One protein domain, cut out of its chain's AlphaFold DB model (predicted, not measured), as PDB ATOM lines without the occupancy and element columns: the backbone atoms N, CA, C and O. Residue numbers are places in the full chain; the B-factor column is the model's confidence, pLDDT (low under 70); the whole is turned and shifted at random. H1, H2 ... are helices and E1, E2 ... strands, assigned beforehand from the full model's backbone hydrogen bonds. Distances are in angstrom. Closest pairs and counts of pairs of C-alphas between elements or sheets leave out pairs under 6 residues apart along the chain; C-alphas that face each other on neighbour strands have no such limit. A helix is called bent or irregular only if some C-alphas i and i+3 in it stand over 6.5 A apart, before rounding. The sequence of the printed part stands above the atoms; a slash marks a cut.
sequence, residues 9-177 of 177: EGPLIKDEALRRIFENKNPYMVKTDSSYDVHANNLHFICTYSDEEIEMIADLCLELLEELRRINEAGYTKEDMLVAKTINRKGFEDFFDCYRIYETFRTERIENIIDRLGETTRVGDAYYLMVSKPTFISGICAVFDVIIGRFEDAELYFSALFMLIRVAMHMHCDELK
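AT A GLANCE: This is residues 9 to 177 of the 177 residues of an uncharacterized protein of Lachnospiraceae bacterium YSD2013 (UniProt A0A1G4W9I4). Two pairs of antiparallel helices cross face to face as the core: H2 beside H5, and H6 beside H7. A small sheet, E1 to E3, covers the later part of H7 at one end with H1 next to it on H2 and H7, and the hairpin of H3 and H4 packs on H6 at the other end. The printed part has 169 residues, with seven named helices and three strands in the order H1 E1 E2 E3 H2 H3 H4 H5 H6 H7; the sheet's order is E1 E2 E3, antiparallel, and the class is mostly helix. The whole is compact, with a radius of gyration of the C-alphas of 15.6 A and spans of 46 by 37 by 27 A.

IN THESE COORDINATES: H1, residues 10 to 22, is 18.4 A long and begins at C-alpha 10, (33.354, 32.493, 43.621). E1 is residues 29 to 32, 9.9 A; E2 is 35 to 40, 15.5 A; E3 is 43 to 48, 16.3 A. H2, residues 51 to 73, is 32.9 A long and begins at (18.010, 26.889, 32.764). H3 is residues 78 to 88, 15.4 A; H4 is 94 to 102, 12.7 A; H5 is 108 to 120, 18.3 A. H6, residues 125 to 147, spans 30.3 A; it is irregular, with C-alphas 130 and 133 7.2 A apart, and has a kink of 40 degrees near residue 132. H7, residues 154 to 170, is 24.5 A long and ends at (10.479, 37.288, 42.205).

HOW THE PARTS SIT: The strands form a meander, each the antiparallel neighbour of the one before: N 30 and O 37 are 2.9 A apart between E1 and E2, N 36 and O 47 2.8 A between E2 and E3. H7 is on one face of the sheet, two layers, at a height of 9.5 A. H1 only grazes the sheet with residues 20 to 22. H1 touches H2, closest C-alphas Lys 14 and Ala 58, 6.8 A. H2 touches H5 at a shallow tilt of 14 degrees, opposite ways, closest C-alphas Leu 60 and Ile 113, 6.2 A. H2 touches H7 with residues 57 to 65 alone, at a steep tilt of 53 degrees, closest C-alphas Cys 61 and Leu 164, 5.8 A. H6 and H7, a helical hairpin, touch at a shallow tilt of 13 degrees, closest C-alphas Val 143 and Ala 160, 5.9 A. H4 touches H6, closest C-alphas Cys 98 and Ser 138, 5.6 A. H3 and H4, a helical hairpin, touch at Ala 84 and Ile 101, their closest C-alphas, 5.4 A. Every O i to N i+4 pair is within hydrogen-bond range in H1, H2, H3, H4, H5 and H7, and 17 of 19 are in H6.

THE WHOLE: The farthest C-alphas, Asp 33 and Lys 90, are 46.9 A apart. The printed part has no cut and no long link. Residues 175 to 176 pair antiparallel with 45 to 46 of E3. Mean pLDDT of the printed part is 86.2; residues 9 to 12, 41 to 42, 88 to 96 and 177 are under 70.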
ATOM      1  N   GLU A   9      37.222  30.925  44.678       56.66
ATOM      2  CA  GLU A   9      36.055  30.138  45.110       56.66
ATOM      3  C   GLU A   9      34.703  30.670  44.608       56.66
ATOM      4  O   GLU A   9      33.736  29.911  44.573       56.66
ATOM      5  N   GLY A  10      34.604  31.927  44.161       59.22
ATOM      6  CA  GLY A  10      33.354  32.493  43.621       59.22
ATOM      7  C   GLY A  10      32.689  31.626  42.530       59.22
ATOM      8  O   GLY A  10      31.498  31.318  42.642       59.22
ATOM      9  N   PRO A  11      33.438  31.154  41.513       59.69
ATOM     10  CA  PRO A  11      32.930  30.201  40.523       59.69
ATOM     11  C   PRO A  11      32.461  28.870  41.133       59.69
ATOM     12  O   PRO A  11      31.409  28.367  40.754       59.69
ATOM     13  N   LEU A  12      33.183  28.331  42.125       67.81
ATOM     14  CA  LEU A  12      32.815  27.082  42.809       67.81
ATOM     15  C   LEU A  12      31.530  27.235  43.632       67.81
ATOM     16  O   LEU A  12      30.692  26.334  43.657       67.81
ATOM     17  N   ILE A  13      31.356  28.386  44.279       75.25
ATOM     18  CA  ILE A  13      30.153  28.740  45.038       75.25
ATOM     19  C   ILE A  13      28.942  28.819  44.109       75.25
ATOM     20  O   ILE A  13      27.876  28.300  44.448       75.25
ATOM     21  N   LYS A  14      29.103  29.418  42.925       79.19
ATOM     22  CA  LYS A  14      28.050  29.456  41.908       79.19
ATOM     23  C   LYS A  14      27.699  28.067  41.403       79.19
ATOM     24  O   LYS A  14      26.521  27.724  41.375       79.19
ATOM     25  N   ASP A  15      28.692  27.274  41.018       81.19
ATOM     26  CA  ASP A  15      28.460  25.937  40.471       81.19
ATOM     27  C   ASP A  15      27.764  25.046  41.504       81.19
ATOM     28  O   ASP A  15      26.807  24.342  41.184       81.19
ATOM     29  N   GLU A  16      28.165  25.135  42.773       82.38
ATOM     30  CA  GLU A  16      27.485  24.454  43.873       82.38
ATOM     31  C   GLU A  16      26.065  24.996  44.095       82.38
ATOM     32  O   GLU A  16      25.149  24.213  44.366       82.38
ATOM     33  N   ALA A  17      25.847  26.307  43.950       79.06
ATOM     34  CA  ALA A  17      24.514  26.890  44.028       79.06
ATOM     35  C   ALA A  17      23.609  26.348  42.912       79.06
ATOM     36  O   ALA A  17      22.575  25.749  43.206       79.06
ATOM     37  N   LEU A  18      24.028  26.453  41.651       83.56
ATOM     38  CA  LEU A  18      23.308  25.922  40.490       83.56
ATOM     39  C   LEU A  18      23.049  24.422  40.621       83.56
ATOM     40  O   LEU A  18      21.924  23.965  40.422       83.56
ATOM     41  N   ARG A  19      24.048  23.653  41.064       86.56
ATOM     42  CA  ARG A  19      23.896  22.219  41.325       86.56
ATOM     43  C   ARG A  19      22.799  21.952  42.352       86.56
ATOM     44  O   ARG A  19      21.964  21.079  42.130       86.56
ATOM     45  N   ARG A  20      22.745  22.693  43.465       84.19
ATOM     46  CA  ARG A  20      21.672  22.523  44.466       84.19
ATOM     47  C   ARG A  20      20.298  22.926  43.941       84.19
ATOM     48  O   ARG A  20      19.318  22.310  44.355       84.19
ATOM     49  N   ILE A  21      20.230  23.922  43.061       82.25
ATOM     50  CA  ILE A  21      18.992  24.358  42.401       82.25
ATOM     51  C   ILE A  21      18.479  23.251  41.480       82.25
ATOM     52  O   ILE A  21      17.369  22.761  41.661       82.25
ATOM     53  N   PHE A  22      19.306  22.807  40.536       85.06
ATOM     54  CA  PHE A  22      18.897  21.853  39.507       85.06
ATOM     55  C   PHE A  22      18.721  20.426  40.031       85.06
ATOM     56  O   PHE A  22      17.906  19.676  39.500       85.06
ATOM     57  N   GLU A  23      19.424  20.049  41.101       86.38
ATOM     58  CA  GLU A  23      19.240  18.754  41.765       86.38
ATOM     59  C   GLU A  23      18.164  18.774  42.867       86.38
ATOM     60  O   GLU A  23      18.031  17.784  43.591       86.38
ATOM     61  N   ASN A  24      17.413  19.872  43.038       81.31
ATOM     62  CA  ASN A  24      16.388  20.018  44.084       81.31
ATOM     63  C   ASN A  24      16.912  19.724  45.505       81.31
ATOM     64  O   ASN A  24      16.216  19.170  46.356       81.31
ATOM     65  N   LYS A  25      18.164  20.107  45.777       79.06
ATOM     66  CA  LYS A  25      18.792  20.011  47.107       79.06
ATOM     67  C   LYS A  25      18.610  21.284  47.936       79.06
ATOM     68  O   LYS A  25      19.144  21.371  49.040       79.06
ATOM     69  N   ASN A  26      17.871  22.264  47.422       74.31
ATOM     70  CA  ASN A  26      17.474  23.463  48.147       74.31
ATOM     71  C   ASN A  26      16.006  23.341  48.609       74.31
ATOM     72  O   ASN A  26      15.116  23.276  47.767       74.31
ATOM     73  N   PRO A  27      15.712  23.359  49.923       73.75
ATOM     74  CA  PRO A  27      14.335  23.261  50.415       73.75
ATOM     75  C   PRO A  27      13.482  24.510  50.129       73.75
ATOM     76  O   PRO A  27      12.270  24.473  50.302       73.75
ATOM     77  N   TYR A  28      14.103  25.617  49.721       81.31
ATOM     78  CA  TYR A  28      13.455  26.896  49.434       81.31
ATOM     79  C   TYR A  28      13.244  27.150  47.942       81.31
ATOM     80  O   TYR A  28      12.721  28.201  47.581       81.31
ATOM     81  N   MET A  29      13.691  26.240  47.077       84.69
ATOM     82  CA  MET A  29      13.460  26.342  45.644       84.69
ATOM     83  C   MET A  29      13.453  24.961  45.007       84.69
ATOM     84  O   MET A  29      14.472  24.271  45.009       84.69
ATOM     85  N   VAL A  30      12.307  24.589  44.442       85.19
ATOM     86  CA  VAL A  30      12.091  23.282  43.820       85.19
ATOM     87  C   VAL A  30      11.722  23.475  42.355       85.19
ATOM     88  O   VAL A  30      10.691  24.066  42.030       85.19
ATOM     89  N   LYS A  31      12.559  22.949  41.465       86.06
ATOM     90  CA  LYS A  31      12.315  22.889  40.025       86.06
ATOM     91  C   LYS A  31      11.368  21.734  39.697       86.06
ATOM     92  O   LYS A  31      11.632  20.583  40.057       86.06
ATOM     93  N   THR A  32      10.304  22.049  38.967       84.81
ATOM     94  CA  THR A  32       9.350  21.107  38.370       84.81
ATOM     95  C   THR A  32       9.205  21.453  36.888       84.81
ATOM     96  O   THR A  32       8.610  22.471  36.545       84.81
ATOM     97  N   ASP A  33       9.767  20.622  36.010       82.62
ATOM     98  CA  ASP A  33       9.875  20.886  34.568       82.62
ATOM     99  C   ASP A  33      10.520  22.257  34.268       82.62
ATOM    100  O   ASP A  33      11.708  22.443  34.539       82.62
ATOM    101  N   SER A  34       9.758  23.209  33.719       78.62
ATOM    102  CA  SER A  34      10.194  24.582  33.415       78.62
ATOM    103  C   SER A  34       9.794  25.612  34.478       78.62
ATOM    104  O   SER A  34      10.013  26.808  34.289       78.62
ATOM    105  N   SER A  35       9.171  25.174  35.569       86.81
ATOM    106  CA  SER A  35       8.671  26.045  36.631       86.81
ATOM    107  C   SER A  35       9.438  25.823  37.930       86.81
ATOM    108  O   SER A  35       9.882  24.719  38.244       86.81
ATOM    109  N   TYR A  36       9.566  26.886  38.710       88.50
ATOM    110  CA  TYR A  36      10.244  26.905  39.996       88.50
ATOM    111  C   TYR A  36       9.242  27.311  41.067       88.50
ATOM    112  O   TYR A  36       8.660  28.394  40.992       88.50
ATOM    113  N   ASP A  37       9.046  26.442  42.053       88.38
ATOM    114  CA  ASP A  37       8.329  26.752  43.287       88.38
ATOM    115  C   ASP A  37       9.344  27.325  44.286       88.38
ATOM    116  O   ASP A  37      10.298  26.642  44.672       88.38
ATOM    117  N   VAL A  38       9.191  28.605  44.630       86.94
ATOM    118  CA  VAL A  38      10.191  29.384  45.363       86.94
ATOM    119  C   VAL A  38       9.611  29.928  46.662       86.94
ATOM    120  O   VAL A  38       8.596  30.623  46.685       86.94
ATOM    121  N   HIS A  39      10.334  29.687  47.752       82.69
ATOM    122  CA  HIS A  39      10.102  30.292  49.055       82.69
ATOM    123  C   HIS A  39      11.183  31.336  49.332       82.69
ATOM    124  O   HIS A  39      12.355  30.989  49.475       82.69
ATOM    125  N   ALA A  40      10.818  32.610  49.462       74.00
ATOM    126  CA  ALA A  40      11.735  33.702  49.792       74.00
ATOM    127  C   ALA A  40      11.194  34.505  50.983       74.00
ATOM    128  O   ALA A  40      10.237  35.263  50.852       74.00
ATOM    129  N   ASN A  41      11.807  34.358  52.162       67.50
ATOM    130  CA  ASN A  41      11.272  34.892  53.423       67.50
ATOM    131  C   ASN A  41       9.823  34.418  53.678       67.50
ATOM    132  O   ASN A  41       9.590  33.222  53.819       67.50
ATOM    133  N   ASN A  42       8.871  35.359  53.729       68.94
ATOM    134  CA  ASN A  42       7.435  35.122  53.908       68.94
ATOM    135  C   ASN A  42       6.676  35.056  52.572       68.94
ATOM    136  O   ASN A  42       5.448  35.072  52.576       68.94
ATOM    137  N   LEU A  43       7.387  35.056  51.442       73.75
ATOM    138  CA  LEU A  43       6.804  34.979  50.109       73.75
ATOM    139  C   LEU A  43       6.925  33.555  49.577       73.75
ATOM    140  O   LEU A  43       7.976  32.919  49.694       73.75
ATOM    141  N   HIS A  44       5.845  33.090  48.965       85.50
ATOM    142  CA  HIS A  44       5.772  31.832  48.241       85.50
ATOM    143  C   HIS A  44       5.251  32.139  46.841       85.50
ATOM    144  O   HIS A  44       4.209  32.773  46.698       85.50
ATOM    145  N   PHE A  45       5.996  31.761  45.808       87.62
ATOM    146  CA  PHE A  45       5.621  32.078  44.434       87.62
ATOM    147  C   PHE A  45       6.100  31.022  43.444       87.62
ATOM    148  O   PHE A  45       7.023  30.256  43.721       87.62
ATOM    149  N   ILE A  46       5.460  31.001  42.277       89.00
ATOM    150  CA  ILE A  46       5.879  30.205  41.124       89.00
ATOM    151  C   ILE A  46       6.427  31.140  40.053       89.00
ATOM    152  O   ILE A  46       5.874  32.212  39.800       89.00
ATOM    153  N   CYS A  47       7.507  30.725  39.402       89.69
ATOM    154  CA  CYS A  47       8.043  31.415  38.236       89.69
ATOM    155  C   CYS A  47       8.549  30.426  37.183       89.69
ATOM    156  O   CYS A  47       9.020  29.335  37.509       89.69
ATOM    157  N   THR A  48       8.451  30.812  35.916       90.31
ATOM    158  CA  THR A  48       8.887  30.003  34.776       90.31
ATOM    159  C   THR A  48      10.139  30.611  34.162       90.31
ATOM    160  O   THR A  48      10.086  31.682  33.559       90.31
ATOM    161  N   TYR A  49      11.260  29.904  34.271       89.12
ATOM    162  CA  TYR A  49      12.547  30.308  33.709       89.12
ATOM    163  C   TYR A  49      13.191  29.123  32.988       89.12
ATOM    164  O   TYR A  49      13.034  27.968  33.382       89.12
ATOM    165  N   SER A  50      13.908  29.398  31.909       90.75
ATOM    166  CA  SER A  50      14.829  28.435  31.312       90.75
ATOM    167  C   SER A  50      16.060  28.249  32.200       90.75
ATOM    168  O   SER A  50      16.376  29.098  33.034       90.75
ATOM    169  N   ASP A  51      16.778  27.145  32.010       89.75
ATOM    170  CA  ASP A  51      18.010  26.889  32.764       89.75
ATOM    171  C   ASP A  51      19.070  27.961  32.477       89.75
ATOM    172  O   ASP A  51      19.713  28.441  33.404       89.75
ATOM    173  N   GLU A  52      19.151  28.429  31.228       91.94
ATOM    174  CA  GLU A  52      20.025  29.532  30.806       91.94
ATOM    175  C   GLU A  52      19.683  30.854  31.523       91.94
ATOM    176  O   GLU A  52      20.579  31.581  31.955       91.94
ATOM    177  N   GLU A  53      18.393  31.162  31.700       93.44
ATOM    178  CA  GLU A  53      17.955  32.341  32.464       93.44
ATOM    179  C   GLU A  53      18.336  32.218  33.948       93.44
ATOM    180  O   GLU A  53      18.802  33.192  34.537       93.44
ATOM    181  N   ILE A  54      18.201  31.033  34.553       91.69
ATOM    182  CA  ILE A  54      18.614  30.800  35.947       91.69
ATOM    183  C   ILE A  54      20.129  30.924  36.119       91.69
ATOM    184  O   ILE A  54      20.581  31.525  37.095       91.69
ATOM    185  N   GLU A  55      20.915  30.396  35.183       92.38
ATOM    186  CA  GLU A  55      22.373  30.547  35.178       92.38
ATOM    187  C   GLU A  55      22.778  32.022  35.099       92.38
ATOM    188  O   GLU A  55      23.580  32.481  35.913       92.38
ATOM    189  N   MET A  56      22.149  32.789  34.202       94.88
ATOM    190  CA  MET A  56      22.394  34.227  34.068       94.88
ATOM    191  C   MET A  56      22.004  35.003  35.333       94.88
ATOM    192  O   MET A  56      22.741  35.888  35.772       94.88
ATOM    193  N   ILE A  57      20.868  34.666  35.956       94.81
ATOM    194  CA  ILE A  57      20.460  35.256  37.240       94.81
ATOM    195  C   ILE A  57      21.509  34.952  38.316       94.81
ATOM    196  O   ILE A  57      21.904  35.856  39.050       94.81
ATOM    197  N   ALA A  58      21.986  33.709  38.407       93.25
ATOM    198  CA  ALA A  58      22.996  33.317  39.387       93.25
ATOM    199  C   ALA A  58      24.329  34.052  39.178       93.25
ATOM    200  O   ALA A  58      24.908  34.531  40.155       93.25
ATOM    201  N   ASP A  59      24.780  34.198  37.928       93.56
ATOM    202  CA  ASP A  59      25.971  34.979  37.575       93.56
ATOM    203  C   ASP A  59      25.833  36.440  38.022       93.56
ATOM    204  O   ASP A  59      26.689  36.962  38.738       93.56
ATOM    205  N   LEU A  60      24.720  37.090  37.674       96.62
ATOM    206  CA  LEU A  60      24.448  38.483  38.039       96.62
ATOM    207  C   LEU A  60      24.338  38.675  39.560       96.62
ATOM    208  O   LEU A  60      24.842  39.662  40.100       96.62
ATOM    209  N   CYS A  61      23.718  37.735  40.275       96.31
ATOM    210  CA  CYS A  61      23.642  37.772  41.734       96.31
ATOM    211  C   CYS A  61      25.008  37.568  42.404       96.31
ATOM    212  O   CYS A  61      25.268  38.199  43.430       96.31
ATOM    213  N   LEU A  62      25.889  36.739  41.835       94.00
ATOM    214  CA  LEU A  62      27.266  36.608  42.311       94.00
ATOM    215  C   LEU A  62      28.054  37.898  42.064       94.00
ATOM    216  O   LEU A  62      28.706  38.395  42.979       94.00
ATOM    217  N   GLU A  63      27.955  38.479  40.863       95.50
ATOM    218  CA  GLU A  63      28.582  39.769  40.549       95.50
ATOM    219  C   GLU A  63      28.145  40.866  41.530       95.50
ATOM    220  O   GLU A  63      28.968  41.673  41.973       95.50
ATOM    221  N   LEU A  64      26.859  40.881  41.890       96.88
ATOM    222  CA  LEU A  64      26.303  41.802  42.873       96.88
ATOM    223  C   LEU A  64      26.893  41.570  44.264       96.88
ATOM    224  O   LEU A  64      27.301  42.524  44.920       96.88
ATOM    225  N   LEU A  65      26.957  40.317  44.713       95.38
ATOM    226  CA  LEU A  65      27.486  39.974  46.030       95.38
ATOM    227  C   LEU A  65      28.973  40.333  46.162       95.38
ATOM    228  O   LEU A  65      29.390  40.873  47.186       95.38
ATOM    229  N   GLU A  66      29.752  40.113  45.104       94.56
ATOM    230  CA  GLU A  66      31.151  40.536  45.020       94.56
ATOM    231  C   GLU A  66      31.302  42.060  45.073       94.56
ATOM    232  O   GLU A  66      32.212  42.573  45.723       94.56
ATOM    233  N   GLU A  67      30.409  42.809  44.427       96.38
ATOM    234  CA  GLU A  67      30.429  44.271  44.509       96.38
ATOM    235  C   GLU A  67      30.087  44.772  45.920       96.38
ATOM    236  O   GLU A  67      30.753  45.676  46.428       96.38
ATOM    237  N   LEU A  68      29.128  44.139  46.604       96.44
ATOM    238  CA  LEU A  68      28.846  44.420  48.017       96.44
ATOM    239  C   LEU A  68      30.059  44.120  48.912       96.44
ATOM    240  O   LEU A  68      30.338  44.891  49.836       96.44
ATOM    241  N   ARG A  69      30.813  43.047  48.626       94.81
ATOM    242  CA  ARG A  69      32.071  42.751  49.330       94.81
ATOM    243  C   ARG A  69      33.085  43.871  49.130       94.81
ATOM    244  O   ARG A  69      33.617  44.376  50.113       94.81
ATOM    245  N   ARG A  70      33.293  44.323  47.888       95.75
ATOM    246  CA  ARG A  70      34.214  45.435  47.585       95.75
ATOM    247  C   ARG A  70      33.830  46.722  48.299       95.75
ATOM    248  O   ARG A  70      34.704  47.428  48.785       95.75
ATOM    249  N   ILE A  71      32.536  47.029  48.384       96.56
ATOM    250  CA  ILE A  71      32.050  48.196  49.129       96.56
ATOM    251  C   ILE A  71      32.414  48.077  50.616       96.56
ATOM    252  O   ILE A  71      32.868  49.050  51.221       96.56
ATOM    253  N   ASN A  72      32.269  46.885  51.202       95.62
ATOM    254  CA  ASN A  72      32.675  46.643  52.583       95.62
ATOM    255  C   ASN A  72      34.200  46.745  52.774       95.62
ATOM    256  O   ASN A  72      34.651  47.418  53.700       95.62
ATOM    257  N   GLU A  73      34.989  46.162  51.872       93.88
ATOM    258  CA  GLU A  73      36.459  46.250  51.859       93.88
ATOM    259  C   GLU A  73      36.962  47.692  51.669       93.88
ATOM    260  O   GLU A  73      37.982  48.075  52.240       93.88
ATOM    261  N   ALA A  74      36.225  48.519  50.922       95.25
ATOM    262  CA  ALA A  74      36.501  49.944  50.744       95.25
ATOM    263  C   ALA A  74      36.186  50.792  51.993       95.25
ATOM    264  O   ALA A  74      36.483  51.988  52.013       95.25
ATOM    265  N   GLY A  75      35.615  50.184  53.037       94.75
ATOM    266  CA  GLY A  75      35.414  50.801  54.345       94.75
ATOM    267  C   GLY A  75      33.963  51.091  54.715       94.75
ATOM    268  O   GLY A  75      33.746  51.664  55.777       94.75
ATOM    269  N   TYR A  76      32.974  50.703  53.903       95.69
ATOM    270  CA  TYR A  76      31.567  50.792  54.306       95.69
ATOM    271  C   TYR A  76      31.254  49.700  55.340       95.69
ATOM    272  O   TYR A  76      31.494  48.515  55.105       95.69
ATOM    273  N   THR A  77      30.717  50.070  56.497       95.12
ATOM    274  CA  THR A  77      30.579  49.174  57.653       95.12
ATOM    275  C   THR A  77      29.130  48.938  58.072       95.12
ATOM    276  O   THR A  77      28.187  49.611  57.651       95.12
ATOM    277  N   LYS A  78      28.943  47.971  58.980       93.50
ATOM    278  CA  LYS A  78      27.660  47.737  59.655       93.50
ATOM    279  C   LYS A  78      27.159  48.982  60.401       93.50
ATOM    280  O   LYS A  78      25.948  49.177  60.504       93.50
ATOM    281  N   GLU A  79      28.070  49.811  60.914       93.69
ATOM    282  CA  GLU A  79      27.732  51.067  61.587       93.69
ATOM    283  C   GLU A  79      27.140  52.071  60.592       93.69
ATOM    284  O   GLU A  79      26.078  52.630  60.859       93.69
ATOM    285  N   ASP A  80      27.744  52.220  59.409       92.69
ATOM    286  CA  ASP A  80      27.237  53.101  58.347       92.69
ATOM    287  C   ASP A  80      25.817  52.698  57.922       92.69
ATOM    288  O   ASP A  80      24.914  53.538  57.852       92.69
ATOM    289  N   MET A  81      25.582  51.391  57.761       90.44
ATOM    290  CA  MET A  81      24.255  50.826  57.486       90.44
ATOM    291  C   MET A  81      23.246  51.144  58.606       90.44
ATOM    292  O   MET A  81      22.087  51.490  58.346       90.44
ATOM    293  N   LEU A  82      23.658  51.041  59.875       89.12
ATOM    294  CA  LEU A  82      22.805  51.347  61.027       89.12
ATOM    295  C   LEU A  82      22.475  52.844  61.114       89.12
ATOM    296  O   LEU A  82      21.332  53.212  61.415       89.12
ATOM    297  N   VAL A  83      23.451  53.707  60.829       88.75
ATOM    298  CA  VAL A  83      23.277  55.162  60.760       88.75
ATOM    299  C   VAL A  83      22.285  55.512  59.656       88.75
ATOM    300  O   VAL A  83      21.316  56.226  59.927       88.75
ATOM    301  N   ALA A  84      22.444  54.942  58.458       86.56
ATOM    302  CA  ALA A  84      21.513  55.124  57.346       86.56
ATOM    303  C   ALA A  84      20.079  54.741  57.751       86.56
ATOM    304  O   ALA A  84      19.155  55.546  57.631       86.56
ATOM    305  N   LYS A  85      19.890  53.559  58.350       84.44
ATOM    306  CA  LYS A  85      18.584  53.108  58.871       84.44
ATOM    307  C   LYS A  85      17.989  54.063  59.907       84.44
ATOM    308  O   LYS A  85      16.788  54.321  59.899       84.44
ATOM    309  N   THR A  86      18.814  54.594  60.807       82.31
ATOM    310  CA  THR A  86      18.366  55.459  61.910       82.31
ATOM    311  C   THR A  86      17.963  56.853  61.429       82.31
ATOM    312  O   THR A  86      16.972  57.405  61.910       82.31
ATOM    313  N   ILE A  87      18.705  57.418  60.473       76.44
ATOM    314  CA  ILE A  87      18.388  58.712  59.850       76.44
ATOM    315  C   ILE A  87      17.092  58.612  59.037       76.44
ATOM    316  O   ILE A  87      16.294  59.554  59.030       76.44
ATOM    317  N   ASN A  88      16.869  57.473  58.379       68.62
ATOM    318  CA  ASN A  88      15.744  57.294  57.465       68.62
ATOM    319  C   ASN A  88      14.430  56.948  58.193       68.62
ATOM    320  O   ASN A  88      13.407  57.526  57.852       68.62
ATOM    321  N   ARG A  89      14.476  56.241  59.337       64.44
ATOM    322  CA  ARG A  89      13.311  55.937  60.210       64.44
ATOM    323  C   ARG A  89      12.480  57.134  60.717       64.44
ATOM    324  O   ARG A  89      11.489  56.932  61.416       64.44
ATOM    325  N   LYS A  90      12.882  58.382  60.454       52.62
ATOM    326  CA  LYS A  90      12.236  59.600  60.979       52.62
ATOM    327  C   LYS A  90      11.164  60.231  60.075       52.62
ATOM    328  O   LYS A  90      10.659  61.291  60.441       52.62
ATOM    329  N   GLY A  91      10.741  59.611  58.971       43.09
ATOM    330  CA  GLY A  91       9.553  60.093  58.254       43.09
ATOM    331  C   GLY A  91       9.240  59.386  56.935       43.09
ATOM    332  O   GLY A  91      10.071  59.408  56.039       43.09
ATOM    333  N   PHE A  92       7.990  58.905  56.839       38.75
ATOM    334  CA  PHE A  92       7.279  58.319  55.686       38.75
ATOM    335  C   PHE A  92       7.760  56.952  55.141       38.75
ATOM    336  O   PHE A  92       8.848  56.843  54.604       38.75
ATOM    337  N   GLU A  93       6.846  55.967  55.239       52.25
ATOM    338  CA  GLU A  93       6.670  54.690  54.504       52.25
ATOM    339  C   GLU A  93       7.913  53.858  54.093       52.25
ATOM    340  O   GLU A  93       8.734  54.284  53.283       52.25
ATOM    341  N   ASP A  94       7.951  52.596  54.563       59.28
ATOM    342  CA  ASP A  94       9.010  51.561  54.439       59.28
ATOM    343  C   ASP A  94       9.738  51.458  53.076       59.28
ATOM    344  O   ASP A  94      10.888  51.016  52.997       59.28
ATOM    345  N   PHE A  95       9.082  51.862  51.989       58.34
ATOM    346  CA  PHE A  95       9.612  51.817  50.630       58.34
ATOM    347  C   PHE A  95      10.697  52.872  50.364       58.34
ATOM    348  O   PHE A  95      11.759  52.555  49.821       58.34
ATOM    349  N   PHE A  96      10.467  54.124  50.776       66.81
ATOM    350  CA  PHE A  96      11.443  55.203  50.583       66.81
ATOM    351  C   PHE A  96      12.658  55.030  51.495       66.81
ATOM    352  O   PHE A  96      13.770  55.410  51.125       66.81
ATOM    353  N   ASP A  97      12.473  54.395  52.650       72.31
ATOM    354  CA  ASP A  97      13.552  54.114  53.591       72.31
ATOM    355  C   ASP A  97      14.578  53.133  53.019       72.31
ATOM    356  O   ASP A  97      15.783  53.384  53.123       72.31
ATOM    357  N   CYS A  98      14.130  52.067  52.345       76.75
ATOM    358  CA  CYS A  98      15.030  51.123  51.678       76.75
ATOM    359  C   CYS A  98      15.855  51.809  50.587       76.75
ATOM    360  O   CYS A  98      17.066  51.598  50.511       76.75
ATOM    361  N   TYR A  99      15.221  52.668  49.787       83.88
ATOM    362  CA  TYR A  99      15.898  53.398  48.719       83.88
ATOM    363  C   TYR A  99      16.921  54.402  49.274       83.88
ATOM    364  O   TYR A  99      18.045  54.490  48.790       83.88
ATOM    365  N   ARG A 100      16.592  55.118  50.356       85.75
ATOM    366  CA  ARG A 100      17.530  56.049  51.009       85.75
ATOM    367  C   ARG A 100      18.713  55.345  51.668       85.75
ATOM    368  O   ARG A 100      19.784  55.936  51.755       85.75
ATOM    369  N   ILE A 101      18.529  54.121  52.164       88.94
ATOM    370  CA  ILE A 101      19.637  53.287  52.649       88.94
ATOM    371  C   ILE A 101      20.505  52.858  51.465       88.94
ATOM    372  O   ILE A 101      21.722  53.023  51.512       88.94
ATOM    373  N   TYR A 102      19.877  52.374  50.396       92.50
ATOM    374  CA  TYR A 102      20.550  51.945  49.177       92.50
ATOM    375  C   TYR A 102      21.440  53.041  48.572       92.50
ATOM    376  O   TYR A 102      22.602  52.786  48.276       92.50
ATOM    377  N   GLU A 103      20.961  54.286  48.506       92.50
ATOM    378  CA  GLU A 103      21.741  55.436  48.016       92.50
ATOM    379  C   GLU A 103      23.061  55.671  48.784       92.50
ATOM    380  O   GLU A 103      23.963  56.312  48.258       92.50
ATOM    381  N   THR A 104      23.224  55.138  50.002       93.94
ATOM    382  CA  THR A 104      24.482  55.284  50.763       93.94
ATOM    383  C   THR A 104      25.609  54.366  50.293       93.94
ATOM    384  O   THR A 104      26.768  54.638  50.595       93.94
ATOM    385  N   PHE A 105      25.286  53.292  49.569       94.50
ATOM    386  CA  PHE A 105      26.262  52.326  49.050       94.50
ATOM    387  C   PHE A 105      26.074  52.015  47.559       94.50
ATOM    388  O   PHE A 105      26.784  51.182  47.000       94.50
ATOM    389  N   ARG A 106      25.117  52.674  46.905       95.25
ATOM    390  CA  ARG A 106      24.838  52.547  45.479       95.25
ATOM    391  C   ARG A 106      26.086  52.840  44.643       95.25
ATOM    392  O   ARG A 106      26.767  53.843  44.849       95.25
ATOM    393  N   THR A 107      26.324  52.004  43.636       96.19
ATOM    394  CA  THR A 107      27.352  52.221  42.609       96.19
ATOM    395  C   THR A 107      26.751  52.060  41.214       96.19
ATOM    396  O   THR A 107      25.731  51.392  41.041       96.19
ATOM    397  N   GLU A 108      27.394  52.641  40.194       96.62
ATOM    398  CA  GLU A 108      26.998  52.435  38.789       96.62
ATOM    399  C   GLU A 108      27.012  50.950  38.404       96.62
ATOM    400  O   GLU A 108      26.191  50.500  37.605       96.62
ATOM    401  N   ARG A 109      27.919  50.171  39.005       95.81
ATOM    402  CA  ARG A 109      28.009  48.732  38.774       95.81
ATOM    403  C   ARG A 109      26.797  47.989  39.328       95.81
ATOM    404  O   ARG A 109      26.265  47.139  38.622       95.81
ATOM    405  N   ILE A 110      26.336  48.327  40.535       97.12
ATOM    406  CA  ILE A 110      25.106  47.736  41.081       97.12
ATOM    407  C   ILE A 110      23.904  48.094  40.199       97.12
ATOM    408  O   ILE A 110      23.126  47.206  39.866       97.12
ATOM    409  N   GLU A 111      23.777  49.350  39.757       96.69
ATOM    410  CA  GLU A 111      22.681  49.750  38.857       96.69
ATOM    411  C   GLU A 111      22.670  48.941  37.561       96.69
ATOM    412  O   GLU A 111      21.629  48.414  37.181       96.69
ATOM    413  N   ASN A 112      23.834  48.783  36.925       97.00
ATOM    414  CA  ASN A 112      23.961  47.996  35.703       97.00
ATOM    415  C   ASN A 112      23.533  46.535  35.920       97.00
ATOM    416  O   ASN A 112      22.822  45.971  35.092       97.00
ATOM    417  N   ILE A 113      23.919  45.935  37.051       97.25
ATOM    418  CA  ILE A 113      23.517  44.567  37.397       97.25
ATOM    419  C   ILE A 113      21.999  44.475  37.600       97.25
ATOM    420  O   ILE A 113      21.381  43.543  37.090       97.25
ATOM    421  N   ILE A 114      21.386  45.433  38.305       95.69
ATOM    422  CA  ILE A 114      19.931  45.453  38.528       95.69
ATOM    423  C   ILE A 114      19.177  45.591  37.198       95.69
ATOM    424  O   ILE A 114      18.207  44.867  36.974       95.69
ATOM    425  N   ASP A 115      19.643  46.454  36.295       94.56
ATOM    426  CA  ASP A 115      19.026  46.630  34.977       94.56
ATOM    427  C   ASP A 115      19.163  45.358  34.116       94.56
ATOM    428  O   ASP A 115      18.169  44.880  33.569       94.56
ATOM    429  N   ARG A 116      20.342  44.715  34.098       96.12
ATOM    430  CA  ARG A 116      20.548  43.411  33.431       96.12
ATOM    431  C   ARG A 116      19.680  42.298  34.027       96.12
ATOM    432  O   ARG A 116      19.208  41.427  33.295       96.12
ATOM    433  N   LEU A 117      19.448  42.310  35.341       94.50
ATOM    434  CA  LEU A 117      18.518  41.387  35.998       94.50
ATOM    435  C   LEU A 117      17.071  41.655  35.578       94.50
ATOM    436  O   LEU A 117      16.341  40.703  35.317       94.50
ATOM    437  N   GLY A 118      16.658  42.919  35.457       92.38
ATOM    438  CA  GLY A 118      15.338  43.292  34.936       92.38
ATOM    439  C   GLY A 118      15.091  42.763  33.520       92.38
ATOM    440  O   GLY A 118      14.037  42.185  33.251       92.38
ATOM    441  N   GLU A 119      16.093  42.878  32.647       92.94
ATOM    442  CA  GLU A 119      16.059  42.322  31.288       92.94
ATOM    443  C   GLU A 119      16.004  40.786  31.296       92.94
ATOM    444  O   GLU A 119      15.140  40.194  30.648       92.94
ATOM    445  N   THR A 120      16.874  40.137  32.078       92.69
ATOM    446  CA  THR A 120      16.950  38.663  32.186       92.69
ATOM    447  C   THR A 120      15.656  38.069  32.743       92.69
ATOM    448  O   THR A 120      15.214  37.005  32.320       92.69
ATOM    449  N   THR A 121      15.008  38.778  33.667       89.38
ATOM    450  CA  THR A 121      13.728  38.365  34.259       89.38
ATOM    451  C   THR A 121      12.520  38.719  33.386       89.38
ATOM    452  O   THR A 121      11.399  38.334  33.710       89.38
ATOM    453  N   ARG A 122      12.736  39.379  32.236       89.94
ATOM    454  CA  ARG A 122      11.714  39.762  31.242       89.94
ATOM    455  C   ARG A 122      10.613  40.649  31.828       89.94
ATOM    456  O   ARG A 122       9.449  40.566  31.433       89.94
ATOM    457  N   VAL A 123      10.972  41.510  32.776       86.56
ATOM    458  CA  VAL A 123      10.021  42.428  33.405       86.56
ATOM    459  C   VAL A 123       9.712  43.579  32.452       86.56
ATOM    460  O   VAL A 123      10.617  44.241  31.959       86.56
ATOM    461  N   GLY A 124       8.430  43.871  32.223       85.12
ATOM    462  CA  GLY A 124       8.046  45.046  31.437       85.12
ATOM    463  C   GLY A 124       8.435  46.362  32.127       85.12
ATOM    464  O   GLY A 124       8.169  46.530  33.318       85.12
ATOM    465  N   ASP A 125       8.980  47.320  31.370       85.12
ATOM    466  CA  ASP A 125       9.595  48.570  31.863       85.12
ATOM    467  C   ASP A 125       8.784  49.315  32.936       85.12
ATOM    468  O   ASP A 125       9.323  49.770  33.945       85.12
ATOM    469  N   ALA A 126       7.466  49.434  32.745       85.06
ATOM    470  CA  ALA A 126       6.602  50.137  33.691       85.06
ATOM    471  C   ALA A 126       6.495  49.403  35.040       85.06
ATOM    472  O   ALA A 126       6.535  50.038  36.093       85.06
ATOM    473  N   TYR A 127       6.376  48.074  35.019       86.00
ATOM    474  CA  TYR A 127       6.328  47.260  36.235       86.00
ATOM    475  C   TYR A 127       7.709  47.177  36.895       86.00
ATOM    476  O   TYR A 127       7.815  47.272  38.118       86.00
ATOM    477  N   TYR A 128       8.766  47.105  36.083       88.81
ATOM    478  CA  TYR A 128      10.150  47.134  36.539       88.81
ATOM    479  C   TYR A 128      10.438  48.378  37.384       88.81
ATOM    480  O   TYR A 128      10.866  48.255  38.532       88.81
ATOM    481  N   LEU A 129      10.134  49.567  36.856       86.81
ATOM    482  CA  LEU A 129      10.403  50.840  37.532       86.81
ATOM    483  C   LEU A 129       9.561  51.041  38.797       86.81
ATOM    484  O   LEU A 129      10.050  51.609  39.772       86.81
ATOM    485  N   MET A 130       8.300  50.602  38.781       84.31
ATOM    486  CA  MET A 130       7.349  50.888  39.860       84.31
ATOM    487  C   MET A 130       7.372  49.853  40.987       84.31
ATOM    488  O   MET A 130       7.052  50.199  42.123       84.31
ATOM    489  N   VAL A 131       7.708  48.595  40.685       85.19
ATOM    490  CA  VAL A 131       7.551  47.470  41.618       85.19
ATOM    491  C   VAL A 131       8.826  46.638  41.708       85.19
ATOM    492  O   VAL A 131       9.451  46.612  42.768       85.19
ATOM    493  N   SER A 132       9.256  45.997  40.616       87.94
ATOM    494  CA  SER A 132      10.306  44.968  40.692       87.94
ATOM    495  C   SER A 132      11.662  45.510  41.128       87.94
ATOM    496  O   SER A 132      12.272  44.935  42.027       87.94
ATOM    497  N   LYS A 133      12.136  46.619  40.541       90.44
ATOM    498  CA  LYS A 133      13.429  47.223  40.906       90.44
ATOM    499  C   LYS A 133      13.449  47.658  42.376       90.44
ATOM    500  O   LYS A 133      14.363  47.247  43.091       90.44
ATOM    501  N   PRO A 134      12.454  48.404  42.886       88.31
ATOM    502  CA  PRO A 134      12.388  48.730  44.308       88.31
ATOM    503  C   PRO A 134      12.319  47.519  45.250       88.31
ATOM    504  O   PRO A 134      13.010  47.496  46.272       88.31
ATOM    505  N   THR A 135      11.524  46.496  44.918       87.56
ATOM    506  CA  THR A 135      11.463  45.252  45.705       87.56
ATOM    507  C   THR A 135      12.814  44.543  45.713       87.56
ATOM    508  O   THR A 135      13.265  44.093  46.768       87.56
ATOM    509  N   PHE A 136      13.496  44.496  44.568       91.62
ATOM    510  CA  PHE A 136      14.829  43.918  44.468       91.62
ATOM    511  C   PHE A 136      15.845  44.706  45.305       91.62
ATOM    512  O   PHE A 136      16.552  44.104  46.109       91.62
ATOM    513  N   ILE A 137      15.840  46.043  45.235       92.69
ATOM    514  CA  ILE A 137      16.675  46.920  46.080       92.69
ATOM    515  C   ILE A 137      16.452  46.640  47.572       92.69
ATOM    516  O   ILE A 137      17.415  46.554  48.334       92.69
ATOM    517  N   SER A 138      15.204  46.448  48.008       88.69
ATOM    518  CA  SER A 138      14.915  46.065  49.396       88.69
ATOM    519  C   SER A 138      15.580  44.733  49.774       88.69
ATOM    520  O   SER A 138      16.190  44.622  50.840       88.69
ATOM    521  N   GLY A 139      15.553  43.748  48.869       90.31
ATOM    522  CA  GLY A 139      16.274  42.485  49.025       90.31
ATOM    523  C   GLY A 139      17.791  42.658  49.116       90.31
ATOM    524  O   GLY A 139      18.410  42.056  49.993       90.31
ATOM    525  N   ILE A 140      18.382  43.527  48.289       94.19
ATOM    526  CA  ILE A 140      19.813  43.875  48.356       94.19
ATOM    527  C   ILE A 140      20.151  44.453  49.730       94.19
ATOM    528  O   ILE A 140      21.082  43.980  50.378       94.19
ATOM    529  N   CYS A 141      19.379  45.432  50.210       92.31
ATOM    530  CA  CYS A 141      19.576  46.031  51.530       92.31
ATOM    531  C   CYS A 141      19.487  44.990  52.654       92.31
ATOM    532  O   CYS A 141      20.292  45.022  53.584       92.31
ATOM    533  N   ALA A 142      18.527  44.062  52.577       89.69
ATOM    534  CA  ALA A 142      18.369  42.996  53.562       89.69
ATOM    535  C   ALA A 142      19.555  42.021  53.554       89.69
ATOM    536  O   ALA A 142      20.082  41.693  54.617       89.69
ATOM    537  N   VAL A 143      20.005  41.593  52.372       92.94
ATOM    538  CA  VAL A 143      21.168  40.708  52.225       92.94
ATOM    539  C   VAL A 143      22.433  41.397  52.718       92.94
ATOM    540  O   VAL A 143      23.149  40.830  53.545       92.94
ATOM    541  N   PHE A 144      22.684  42.630  52.273       94.56
ATOM    542  CA  PHE A 144      23.901  43.349  52.629       94.56
ATOM    543  C   PHE A 144      23.979  43.599  54.134       94.56
ATOM    544  O   PHE A 144      25.017  43.376  54.745       94.56
ATOM    545  N   ASP A 145      22.859  43.958  54.764       91.81
ATOM    546  CA  ASP A 145      22.793  44.117  56.213       91.81
ATOM    547  C   ASP A 145      23.188  42.847  56.977       91.81
ATOM    548  O   ASP A 145      23.781  42.938  58.050       91.81
ATOM    549  N   VAL A 146      22.862  41.665  56.459       91.81
ATOM    550  CA  VAL A 146      23.172  40.394  57.121       91.81
ATOM    551  C   VAL A 146      24.644  40.011  56.954       91.81
ATOM    552  O   VAL A 146      25.254  39.554  57.922       91.81
ATOM    553  N   ILE A 147      25.208  40.192  55.756       94.12
ATOM    554  CA  ILE A 147      26.556  39.707  55.415       94.12
ATOM    555  C   ILE A 147      27.677  40.727  55.658       94.12
ATOM    556  O   ILE A 147      28.840  40.343  55.752       94.12
ATOM    557  N   ILE A 148      27.367  42.020  55.778       94.06
ATOM    558  CA  ILE A 148      28.383  43.068  55.937       94.06
ATOM    559  C   ILE A 148      29.307  42.807  57.138       94.06
ATOM    560  O   ILE A 148      28.855  42.607  58.268       94.06
ATOM    561  N   GLY A 149      30.620  42.819  56.883       91.31
ATOM    562  CA  GLY A 149      31.649  42.477  57.867       91.31
ATOM    563  C   GLY A 149      31.776  40.981  58.179       91.31
ATOM    564  O   GLY A 149      32.395  40.648  59.186       91.31
ATOM    565  N   ARG A 150      31.151  40.107  57.379       92.50
ATOM    566  CA  ARG A 150      31.174  38.639  57.508       92.50
ATOM    567  C   ARG A 150      31.224  37.935  56.142       92.50
ATOM    568  O   ARG A 150      30.660  36.854  55.981       92.50
ATOM    569  N   PHE A 151      31.837  38.555  55.135       89.88
ATOM    570  CA  PHE A 151      31.932  37.978  53.784       89.88
ATOM    571  C   PHE A 151      32.844  36.746  53.712       89.88
ATOM    572  O   PHE A 151      32.744  35.969  52.771       89.88
ATOM    573  N   GLU A 152      33.703  36.556  54.709       86.31
ATOM    574  CA  GLU A 152      34.566  35.390  54.890       86.31
ATOM    575  C   GLU A 152      33.823  34.139  55.398       86.31
ATOM    576  O   GLU A 152      34.377  33.040  55.393       86.31
ATOM    577  N   ASP A 153      32.576  34.288  55.857       88.69
ATOM    578  CA  ASP A 153      31.729  33.180  56.295       88.69
ATOM    579  C   ASP A 153      31.081  32.517  55.070       88.69
ATOM    580  O   ASP A 153      30.087  33.006  54.534       88.69
ATOM    581  N   ALA A 154      31.657  31.399  54.619       84.94
ATOM    582  CA  ALA A 154      31.232  30.700  53.405       84.94
ATOM    583  C   ALA A 154      29.747  30.292  53.419       84.94
ATOM    584  O   ALA A 154      29.063  30.419  52.405       84.94
ATOM    585  N   GLU A 155      29.215  29.852  54.563       85.69
ATOM    586  CA  GLU A 155      27.801  29.466  54.682       85.69
ATOM    587  C   GLU A 155      26.881  30.686  54.581       85.69
ATOM    588  O   GLU A 155      25.817  30.629  53.950       85.69
ATOM    589  N   LEU A 156      27.294  31.814  55.166       87.94
ATOM    590  CA  LEU A 156      26.561  33.071  55.059       87.94
ATOM    591  C   LEU A 156      26.615  33.638  53.641       87.94
ATOM    592  O   LEU A 156      25.587  34.076  53.127       87.94
ATOM    593  N   TYR A 157      27.784  33.587  53.003       88.12
ATOM    594  CA  TYR A 157      27.998  33.997  51.617       88.12
ATOM    595  C   TYR A 157      27.112  33.191  50.668       88.12
ATOM    596  O   TYR A 157      26.361  33.751  49.866       88.12
ATOM    597  N   PHE A 158      27.115  31.869  50.820       87.06
ATOM    598  CA  PHE A 158      26.267  30.970  50.049       87.06
ATOM    599  C   PHE A 158      24.779  31.272  50.272       87.06
ATOM    600  O   PHE A 158      24.010  31.418  49.321       87.06
ATOM    601  N   SER A 159      24.363  31.439  51.530       87.75
ATOM    602  CA  SER A 159      22.978  31.781  51.879       87.75
ATOM    603  C   SER A 159      22.542  33.134  51.305       87.75
ATOM    604  O   SER A 159      21.404  33.272  50.847       87.75
ATOM    605  N   ALA A 160      23.440  34.122  51.294       91.94
ATOM    606  CA  ALA A 160      23.221  35.438  50.704       91.94
ATOM    607  C   ALA A 160      23.028  35.348  49.187       91.94
ATOM    608  O   ALA A 160      22.056  35.903  48.671       91.94
ATOM    609  N   LEU A 161      23.876  34.588  48.487       92.19
ATOM    610  CA  LEU A 161      23.731  34.340  47.050       92.19
ATOM    611  C   LEU A 161      22.373  33.701  46.731       92.19
ATOM    612  O   LEU A 161      21.632  34.195  45.883       92.19
ATOM    613  N   PHE A 162      21.990  32.658  47.471       89.88
ATOM    614  CA  PHE A 162      20.681  32.017  47.315       89.88
ATOM    615  C   PHE A 162      19.507  32.946  47.585       89.88
ATOM    616  O   PHE A 162      18.437  32.796  46.995       89.88
ATOM    617  N   MET A 163      19.660  33.867  48.530       90.00
ATOM    618  CA  MET A 163      18.642  34.870  48.788       90.00
ATOM    619  C   MET A 163      18.516  35.829  47.604       90.00
ATOM    620  O   MET A 163      17.403  36.033  47.132       90.00
ATOM    621  N   LEU A 164      19.628  36.347  47.077       93.88
ATOM    622  CA  LEU A 164      19.619  37.243  45.917       93.88
ATOM    623  C   LEU A 164      18.982  36.587  44.688       93.88
ATOM    624  O   LEU A 164      18.109  37.204  44.084       93.88
ATOM    625  N   ILE A 165      19.330  35.329  44.384       93.69
ATOM    626  CA  ILE A 165      18.738  34.575  43.263       93.69
ATOM    627  C   ILE A 165      17.215  34.510  43.404       93.69
ATOM    628  O   ILE A 165      16.486  34.847  42.477       93.69
ATOM    629  N   ARG A 166      16.711  34.145  44.588       90.88
ATOM    630  CA  ARG A 166      15.263  34.048  44.823       90.88
ATOM    631  C   ARG A 166      14.561  35.402  44.721       90.88
ATOM    632  O   ARG A 166      13.480  35.479  44.147       90.88
ATOM    633  N   VAL A 167      15.152  36.477  45.249       90.25
ATOM    634  CA  VAL A 167      14.558  37.821  45.128       90.25
ATOM    635  C   VAL A 167      14.590  38.304  43.671       90.25
ATOM    636  O   VAL A 167      13.626  38.925  43.229       90.25
ATOM    637  N   ALA A 168      15.638  37.985  42.908       92.94
ATOM    638  CA  ALA A 168      15.699  38.284  41.478       92.94
ATOM    639  C   ALA A 168      14.597  37.543  40.712       92.94
ATOM    640  O   ALA A 168      13.852  38.157  39.958       92.94
ATOM    641  N   MET A 169      14.403  36.251  40.976       91.69
ATOM    642  CA  MET A 169      13.329  35.469  40.350       91.69
ATOM    643  C   MET A 169      11.933  36.029  40.653       91.69
ATOM    644  O   MET A 169      11.055  35.973  39.795       91.69
ATOM    645  N   HIS A 170      11.732  36.622  41.836       89.12
ATOM    646  CA  HIS A 170      10.479  37.288  42.205       89.12
ATOM    647  C   HIS A 170      10.195  38.560  41.386       89.12
ATOM    648  O   HIS A 170       9.048  39.005  41.334       89.12
ATOM    649  N   MET A 171      11.197  39.159  40.726       86.81
ATOM    650  CA  MET A 171      10.993  40.356  39.896       86.81
ATOM    651  C   MET A 171       9.953  40.123  38.794       86.81
ATOM    652  O   MET A 171       9.231  41.060  38.450       86.81
ATOM    653  N   HIS A 172       9.847  38.882  38.309       84.31
ATOM    654  CA  HIS A 172       8.774  38.401  37.449       84.31
ATOM    655  C   HIS A 172       8.323  37.006  37.918       84.31
ATOM    656  O   HIS A 172       8.952  35.995  37.598       84.31
ATOM    657  N   CYS A 173       7.234  36.950  38.686       82.06
ATOM    658  CA  CYS A 173       6.593  35.696  39.080       82.06
ATOM    659  C   CYS A 173       5.239  35.527  38.382       82.06
ATOM    660  O   CYS A 173       4.544  36.503  38.103       82.06
ATOM    661  N   ASP A 174       4.882  34.274  38.104       79.38
ATOM    662  CA  ASP A 174       3.646  33.916  37.405       79.38
ATOM    663  C   ASP A 174       2.464  33.832  38.382       79.38
ATOM    664  O   ASP A 174       1.334  34.179  38.043       79.38
ATOM    665  N   GLU A 175       2.728  33.387  39.615       77.88
ATOM    666  CA  GLU A 175       1.719  33.210  40.656       77.88
ATOM    667  C   GLU A 175       2.304  33.520  42.038       77.88
ATOM    668  O   GLU A 175       3.355  32.994  42.410       77.88
ATOM    669  N   LEU A 176       1.591  34.342  42.811       75.25
ATOM    670  CA  LEU A 176       1.815  34.532  44.245       75.25
ATOM    671  C   LEU A 176       0.875  33.594  45.008       75.25
ATOM    672  O   LEU A 176      -0.332  33.609  44.750       75.25
ATOM    673  N   LYS A 177       1.424  32.800  45.927       67.12
ATOM    674  CA  LYS A 177       0.680  31.846  46.763       67.12
ATOM    675  C   LYS A 177       0.385  32.401  48.153       67.12
ATOM    676  O   LYS A 177       1.248  33.118  48.711       67.12
TER     677      LYS A 177